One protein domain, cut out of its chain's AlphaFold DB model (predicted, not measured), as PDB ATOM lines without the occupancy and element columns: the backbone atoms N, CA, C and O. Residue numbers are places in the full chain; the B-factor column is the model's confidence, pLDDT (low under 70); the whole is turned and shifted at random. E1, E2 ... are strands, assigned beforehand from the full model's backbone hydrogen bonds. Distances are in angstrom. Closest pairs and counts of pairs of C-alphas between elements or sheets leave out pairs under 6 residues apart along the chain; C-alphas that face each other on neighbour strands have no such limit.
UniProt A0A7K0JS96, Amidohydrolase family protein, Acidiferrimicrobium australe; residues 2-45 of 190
ATOM      1  N   ALA A   2     -28.755  45.019 -17.892       96.56
ATOM      2  CA  ALA A   2     -27.540  44.214 -18.014       96.56
ATOM      3  C   ALA A   2     -26.297  45.105 -18.103       96.56
ATOM      4  O   ALA A   2     -26.357  46.195 -18.672       96.56
ATOM      5  N   TRP A   3     -25.179  44.652 -17.545       96.31
ATOM      6  CA  TRP A   3     -23.887  45.313 -17.725       96.31
ATOM      7  C   TRP A   3     -23.197  44.799 -18.989       96.31
ATOM      8  O   TRP A   3     -23.035  43.593 -19.156       96.31
ATOM      9  N   LEU A   4     -22.786  45.717 -19.866       94.94
ATOM     10  CA  LEU A   4     -22.200  45.409 -21.178       94.94
ATOM     11  C   LEU A   4     -20.718  45.821 -21.287       94.94
ATOM     12  O   LEU A   4     -20.222  46.050 -22.384       94.94
ATOM     13  N   GLY A   5     -20.014  45.964 -20.158       91.94
ATOM     14  CA  GLY A   5     -18.588  46.332 -20.131       91.94
ATOM     15  C   GLY A   5     -18.284  47.824 -19.929       91.94
ATOM     16  O   GLY A   5     -17.119  48.190 -19.808       91.94
ATOM     17  N   GLY A   6     -19.305  48.688 -19.891       91.88
ATOM     18  CA  GLY A   6     -19.167  50.141 -19.703       91.88
ATOM     19  C   GLY A   6     -19.290  50.611 -18.243       91.88
ATOM     20  O   GLY A   6     -19.398  49.789 -17.337       91.88
ATOM     21  N   PRO A   7     -19.303  51.931 -17.986       93.88
ATOM     22  CA  PRO A   7     -19.513  52.468 -16.637       93.88
ATOM     23  C   PRO A   7     -20.948  52.262 -16.120       93.88
ATOM     24  O   PRO A   7     -21.153  52.188 -14.912       93.88
ATOM     25  N   ASP A   8     -21.919  52.120 -17.028       94.75
ATOM     26  CA  ASP A   8     -23.348  52.052 -16.718       94.75
ATOM     27  C   ASP A   8     -23.985  50.727 -17.170       94.75
ATOM     28  O   ASP A   8     -23.500  50.036 -18.072       94.75
ATOM     29  N   ALA A   9     -25.117  50.380 -16.554       95.31
ATOM     30  CA  ALA A   9     -25.953  49.264 -16.988       95.31
ATOM     31  C   ALA A   9     -26.956  49.702 -18.070       95.31
ATOM     32  O   ALA A   9     -27.554  50.772 -17.987       95.31
ATOM     33  N   ALA A  10     -27.200  48.832 -19.049       95.50
ATOM     34  CA  ALA A  10     -28.172  49.047 -20.114       95.50
ATOM     35  C   ALA A  10     -29.556  48.475 -19.754       95.50
ATOM     36  O   ALA A  10     -29.691  47.389 -19.173       95.50
ATOM     37  N   ALA A  11     -30.610  49.198 -20.130       93.94
ATOM     38  CA  ALA A  11     -31.988  48.709 -20.113       93.94
ATOM     39  C   ALA A  11     -32.364  48.091 -21.472       93.94
ATOM     40  O   ALA A  11     -31.726  48.374 -22.483       93.94
ATOM     41  N   GLY A  12     -33.401  47.243 -21.486       95.31
ATOM     42  CA  GLY A  12     -33.892  46.620 -22.721       95.31
ATOM     43  C   GLY A  12     -32.821  45.793 -23.433       95.31
ATOM     44  O   GLY A  12     -32.520  46.054 -24.590       95.31
ATOM     45  N   VAL A  13     -32.192  44.848 -22.732       96.88
ATOM     46  CA  VAL A  13     -31.167  43.975 -23.323       96.88
ATOM     47  C   VAL A  13     -31.760  42.596 -23.583       96.88
ATOM     48  O   VAL A  13     -32.272  41.970 -22.653       96.88
ATOM     49  N   ALA A  14     -31.676  42.137 -24.829       97.00
ATOM     50  CA  ALA A  14     -31.956  40.767 -25.236       97.00
ATOM     51  C   ALA A  14     -30.639  40.006 -25.449       97.00
ATOM     52  O   ALA A  14     -29.688  40.546 -26.022       97.00
ATOM     53  N   LEU A  15     -30.601  38.769 -24.956       95.81
ATOM     54  CA  LEU A  15     -29.487  37.837 -25.091       95.81
ATOM     55  C   LEU A  15     -29.990  36.634 -25.887       95.81
ATOM     56  O   LEU A  15     -30.853  35.905 -25.395       95.81
ATOM     57  N   ASP A  16     -29.453  36.433 -27.086       96.31
ATOM     58  CA  ASP A  16     -29.768  35.260 -27.894       96.31
ATOM     59  C   ASP A  16     -28.759  34.165 -27.569       96.31
ATOM     60  O   ASP A  16     -27.550  34.363 -27.706       96.31
ATOM     61  N   VAL A  17     -29.252  33.018 -27.111       95.62
ATOM     62  CA  VAL A  17     -28.429  31.870 -26.719       95.62
ATOM     63  C   VAL A  17     -28.643  30.757 -27.737       95.62
ATOM     64  O   VAL A  17     -29.780  30.367 -28.004       95.62
ATOM     65  N   ALA A  18     -27.556  30.274 -28.332       95.62
ATOM     66  CA  ALA A  18     -27.585  29.163 -29.271       95.62
ATOM     67  C   ALA A  18     -27.905  27.837 -28.558       95.62
ATOM     68  O   ALA A  18     -27.850  27.730 -27.332       95.62
ATOM     69  N   GLY A  19     -28.237  26.798 -29.331       93.62
ATOM     70  CA  GLY A  19     -28.607  25.486 -28.783       93.62
ATOM     71  C   GLY A  19     -27.495  24.788 -27.987       93.62
ATOM     72  O   GLY A  19     -27.793  23.908 -27.185       93.62
ATOM     73  N   ASP A  20     -26.240  25.198 -28.176       90.81
ATOM     74  CA  ASP A  20     -25.061  24.724 -27.441       90.81
ATOM     75  C   ASP A  20     -24.759  25.548 -26.170       90.81
ATOM     76  O   ASP A  20     -23.785  25.281 -25.470       90.81
ATOM     77  N   GLY A  21     -25.590  26.547 -25.851       89.62
ATOM     78  CA  GLY A  21     -25.426  27.415 -24.686       89.62
ATOM     79  C   GLY A  21     -24.496  28.613 -24.900       89.62
ATOM     80  O   GLY A  21     -24.312  29.405 -23.970       89.62
ATOM     81  N   THR A  22     -23.928  28.794 -26.096       93.75
ATOM     82  CA  THR A  22     -23.115  29.976 -26.411       93.75
ATOM     83  C   THR A  22     -23.985  31.214 -26.639       93.75
ATOM     84  O   THR A  22     -25.130  31.138 -27.088       93.75
ATOM     85  N   LEU A  23     -23.447  32.390 -26.308       94.25
ATOM     86  CA  LEU A  23     -24.129  33.660 -26.541       94.25
ATOM     87  C   LEU A  23     -23.965  34.063 -28.013       94.25
ATOM     88  O   LEU A  23     -22.878  34.461 -28.426       94.25
ATOM     89  N   ALA A  24     -25.043  33.966 -28.787       96.69
ATOM     90  CA  ALA A  24     -25.062  34.244 -30.221       96.69
ATOM     91  C   ALA A  24     -25.165  35.745 -30.529       96.69
ATOM     92  O   ALA A  24     -24.520  36.231 -31.459       96.69
ATOM     93  N   ALA A  25     -25.960  36.491 -29.755       96.00
ATOM     94  CA  ALA A  25     -26.100  37.935 -29.926       96.00
ATOM     95  C   ALA A  25     -26.478  38.654 -28.626       96.00
ATOM     96  O   ALA A  25     -27.113  38.095 -27.730       96.00
ATOM     97  N   VAL A  26     -26.106  39.936 -28.557       96.25
ATOM     98  CA  VAL A  26     -26.496  40.869 -27.493       96.25
ATOM     99  C   VAL A  26     -27.083  42.113 -28.139       96.25
ATOM    100  O   VAL A  26     -26.371  42.854 -28.815       96.25
ATOM    101  N   THR A  27     -28.370  42.362 -27.907       96.19
ATOM    102  CA  THR A  27     -29.084  43.510 -28.483       96.19
ATOM    103  C   THR A  27     -29.599  44.412 -27.370       96.19
ATOM    104  O   THR A  27     -30.418  43.987 -26.560       96.19
ATOM    105  N   ALA A  28     -29.124  45.658 -27.314       95.00
ATOM    106  CA  ALA A  28     -29.599  46.677 -26.374       95.00
ATOM    107  C   ALA A  28     -30.701  47.557 -26.991       95.00
ATOM    108  O   ALA A  28     -30.850  47.609 -28.210       95.00
ATOM    109  N   GLY A  29     -31.452  48.283 -26.155       93.25
ATOM    110  CA  GLY A  29     -32.515  49.189 -26.616       93.25
ATOM    111  C   GLY A  29     -33.799  48.482 -27.066       93.25
ATOM    112  O   GLY A  29     -34.624  49.073 -27.754       93.25
ATOM    113  N   VAL A  30     -33.983  47.222 -26.678       95.62
ATOM    114  CA  VAL A  30     -35.190  46.444 -26.959       95.62
ATOM    115  C   VAL A  30     -36.352  46.973 -26.113       95.62
ATOM    116  O   VAL A  30     -36.333  46.878 -24.885       95.62
ATOM    117  N   GLU A  31     -37.380  47.517 -26.769       93.88
ATOM    118  CA  GLU A  31     -38.549  48.109 -26.095       93.88
ATOM    119  C   GLU A  31     -39.446  47.067 -25.412       93.88
ATOM    120  O   GLU A  31     -40.034  47.333 -24.362       93.88
ATOM    121  N   ARG A  32     -39.575  45.875 -26.008       93.19
ATOM    122  CA  ARG A  32     -40.415  44.779 -25.506       93.19
ATOM    123  C   ARG A  32     -39.663  43.453 -25.602       93.19
ATOM    124  O   ARG A  32     -39.057  43.214 -26.644       93.19
ATOM    125  N   PRO A  33     -39.718  42.587 -24.573       93.69
ATOM    126  CA  PRO A  33     -39.085  41.272 -24.632       93.69
ATOM    127  C   PRO A  33     -39.522  40.490 -25.883       93.69
ATOM    128  O   PRO A  33     -40.718  40.511 -26.195       93.69
ATOM    129  N   PRO A  34     -38.598  39.802 -26.581       93.88
ATOM    130  CA  PRO A  34     -38.953  38.909 -27.680       93.88
ATOM    131  C   PRO A  34     -39.961  37.839 -27.241       93.88
ATOM    132  O   PRO A  34     -40.001  37.441 -26.073       93.88
ATOM    133  N   GLU A  35     -40.777  37.360 -28.176       94.62
ATOM    134  CA  GLU A  35     -41.727  36.282 -27.899       94.62
ATOM    135  C   GLU A  35     -40.985  35.017 -27.435       94.62
ATOM    136  O   GLU A  35     -39.963  34.639 -28.001       94.62
ATOM    137  N   GLY A  36     -41.469  34.389 -26.360       93.25
ATOM    138  CA  GLY A  36     -40.825  33.215 -25.757       93.25
ATOM    139  C   GLY A  36     -39.567  33.506 -24.926       93.25
ATOM    140  O   GLY A  36     -39.019  32.581 -24.329       93.25
ATOM    141  N   ALA A  37     -39.118  34.764 -24.828       95.19
ATOM    142  CA  ALA A  37     -37.942  35.106 -24.034       95.19
ATOM    143  C   ALA A  37     -38.186  34.937 -22.524       95.19
ATOM    144  O   ALA A  37     -39.214  35.346 -21.976       95.19
ATOM    145  N   THR A  38     -37.181  34.409 -21.820       95.38
ATOM    146  CA  THR A  38     -37.173  34.389 -20.351       95.38
ATOM    147  C   THR A  38     -36.772  35.764 -19.821       95.38
ATOM    148  O   THR A  38     -35.662  36.239 -20.053       95.38
ATOM    149  N   VAL A  39     -37.669  36.417 -19.077       94.56
ATOM    150  CA  VAL A  39     -37.414  37.757 -18.529       94.56
ATOM    151  C   VAL A  39     -36.604  37.668 -17.238       94.56
ATOM    152  O   VAL A  39     -37.113  37.255 -16.194       94.56
ATOM    153  N   LEU A  40     -35.355  38.134 -17.287       93.75
ATOM    154  CA  LEU A  40     -34.500  38.280 -16.111       93.75
ATOM    155  C   LEU A  40     -34.799  39.596 -15.383       93.75
ATOM    156  O   LEU A  40     -34.831  40.674 -15.981       93.75
ATOM    157  N   ARG A  41     -35.021  39.515 -14.066       90.88
ATOM    158  CA  ARG A  41     -35.256  40.685 -13.206       90.88
ATOM    159  C   ARG A  41     -33.944  41.159 -12.582       90.88
ATOM    160  O   ARG A  41     -33.051  40.363 -12.322       90.88
ATOM    161  N   GLY A  42     -33.863  42.456 -12.288       93.12
ATOM    162  CA  GLY A  42     -32.687  43.060 -11.660       93.12
ATOM    163  C   GLY A  42     -31.572  43.396 -12.653       93.12
ATOM    164  O   GLY A  42     -31.837  43.765 -13.804       93.12
ATOM    165  N   LEU A  43     -30.332  43.335 -12.163       94.50
ATOM    166  CA  LEU A  43     -29.117  43.571 -12.935       94.50
ATOM    167  C   LEU A  43     -28.475  42.231 -13.303       94.50
ATOM    168  O   LEU A  43     -28.058  41.479 -12.428       94.50
ATOM    169  N   THR A  44     -28.378  41.959 -14.599       95.62
ATOM    170  CA  THR A  44     -27.665  40.809 -15.152       95.62
ATOM    171  C   THR A  44     -26.195  41.166 -15.357       95.62
ATOM    172  O   THR A  44     -25.879  42.193 -15.963       95.62
ATOM    173  N   LEU A  45     -25.306  40.309 -14.861       95.62
ATOM    174  CA  LEU A  45     -23.853  40.429 -14.968       95.62
ATOM    175  C   LEU A  45     -23.278  39.132 -15.560       95.62
ATOM    176  O   LEU A  45     -23.895  38.076 -15.385       95.62
TER     177      LEU A  45
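Overview. This is residues 2 to 45 of the 190 residues of the protein "Amidohydrolase family protein" of Acidiferrimicrobium australe (UniProt A0A7K0JS96). Little of this domain is regular structure: one small two-stranded hairpin, E1 and E2, has a loop, residues 2 to 13, at the end away from its turn. A second, longer loop, residues 28 to 45, swings out and folds back to the first printed residue. The printed part has 44 residues with two named strands, E1 then E2, in an antiparallel sheet, and no named helix. The class is all strand, with under half of the residues, 9, in named elements. It is only just compact, close to loose, with a radius of gyration of the C-alphas of 10.7 A and spans of 31 by 21 by 16 A.

Along the chain. E1, residues 14 to 17, begins with C-alpha 14 at (-31.956, 40.767, -25.236). E2, residues 23 to 27, measures 11.2 A and ends with C-alpha 27 at (-29.084, 43.510, -28.483).

Arrangement. E1 and E2 form a hairpin with a tight link, antiparallel at 167 degrees. N 14 and O 27, 2.8 A apart, are within hydrogen-bond range.

Size, cuts and confidence. The C-alphas farthest apart, of Pro 7 and Gly 19, are 31.0 A apart; those of Ala 2 and Leu 45 are 6.1 A apart. The printed part has no cut, and no printed residue is under 70 in pLDDT.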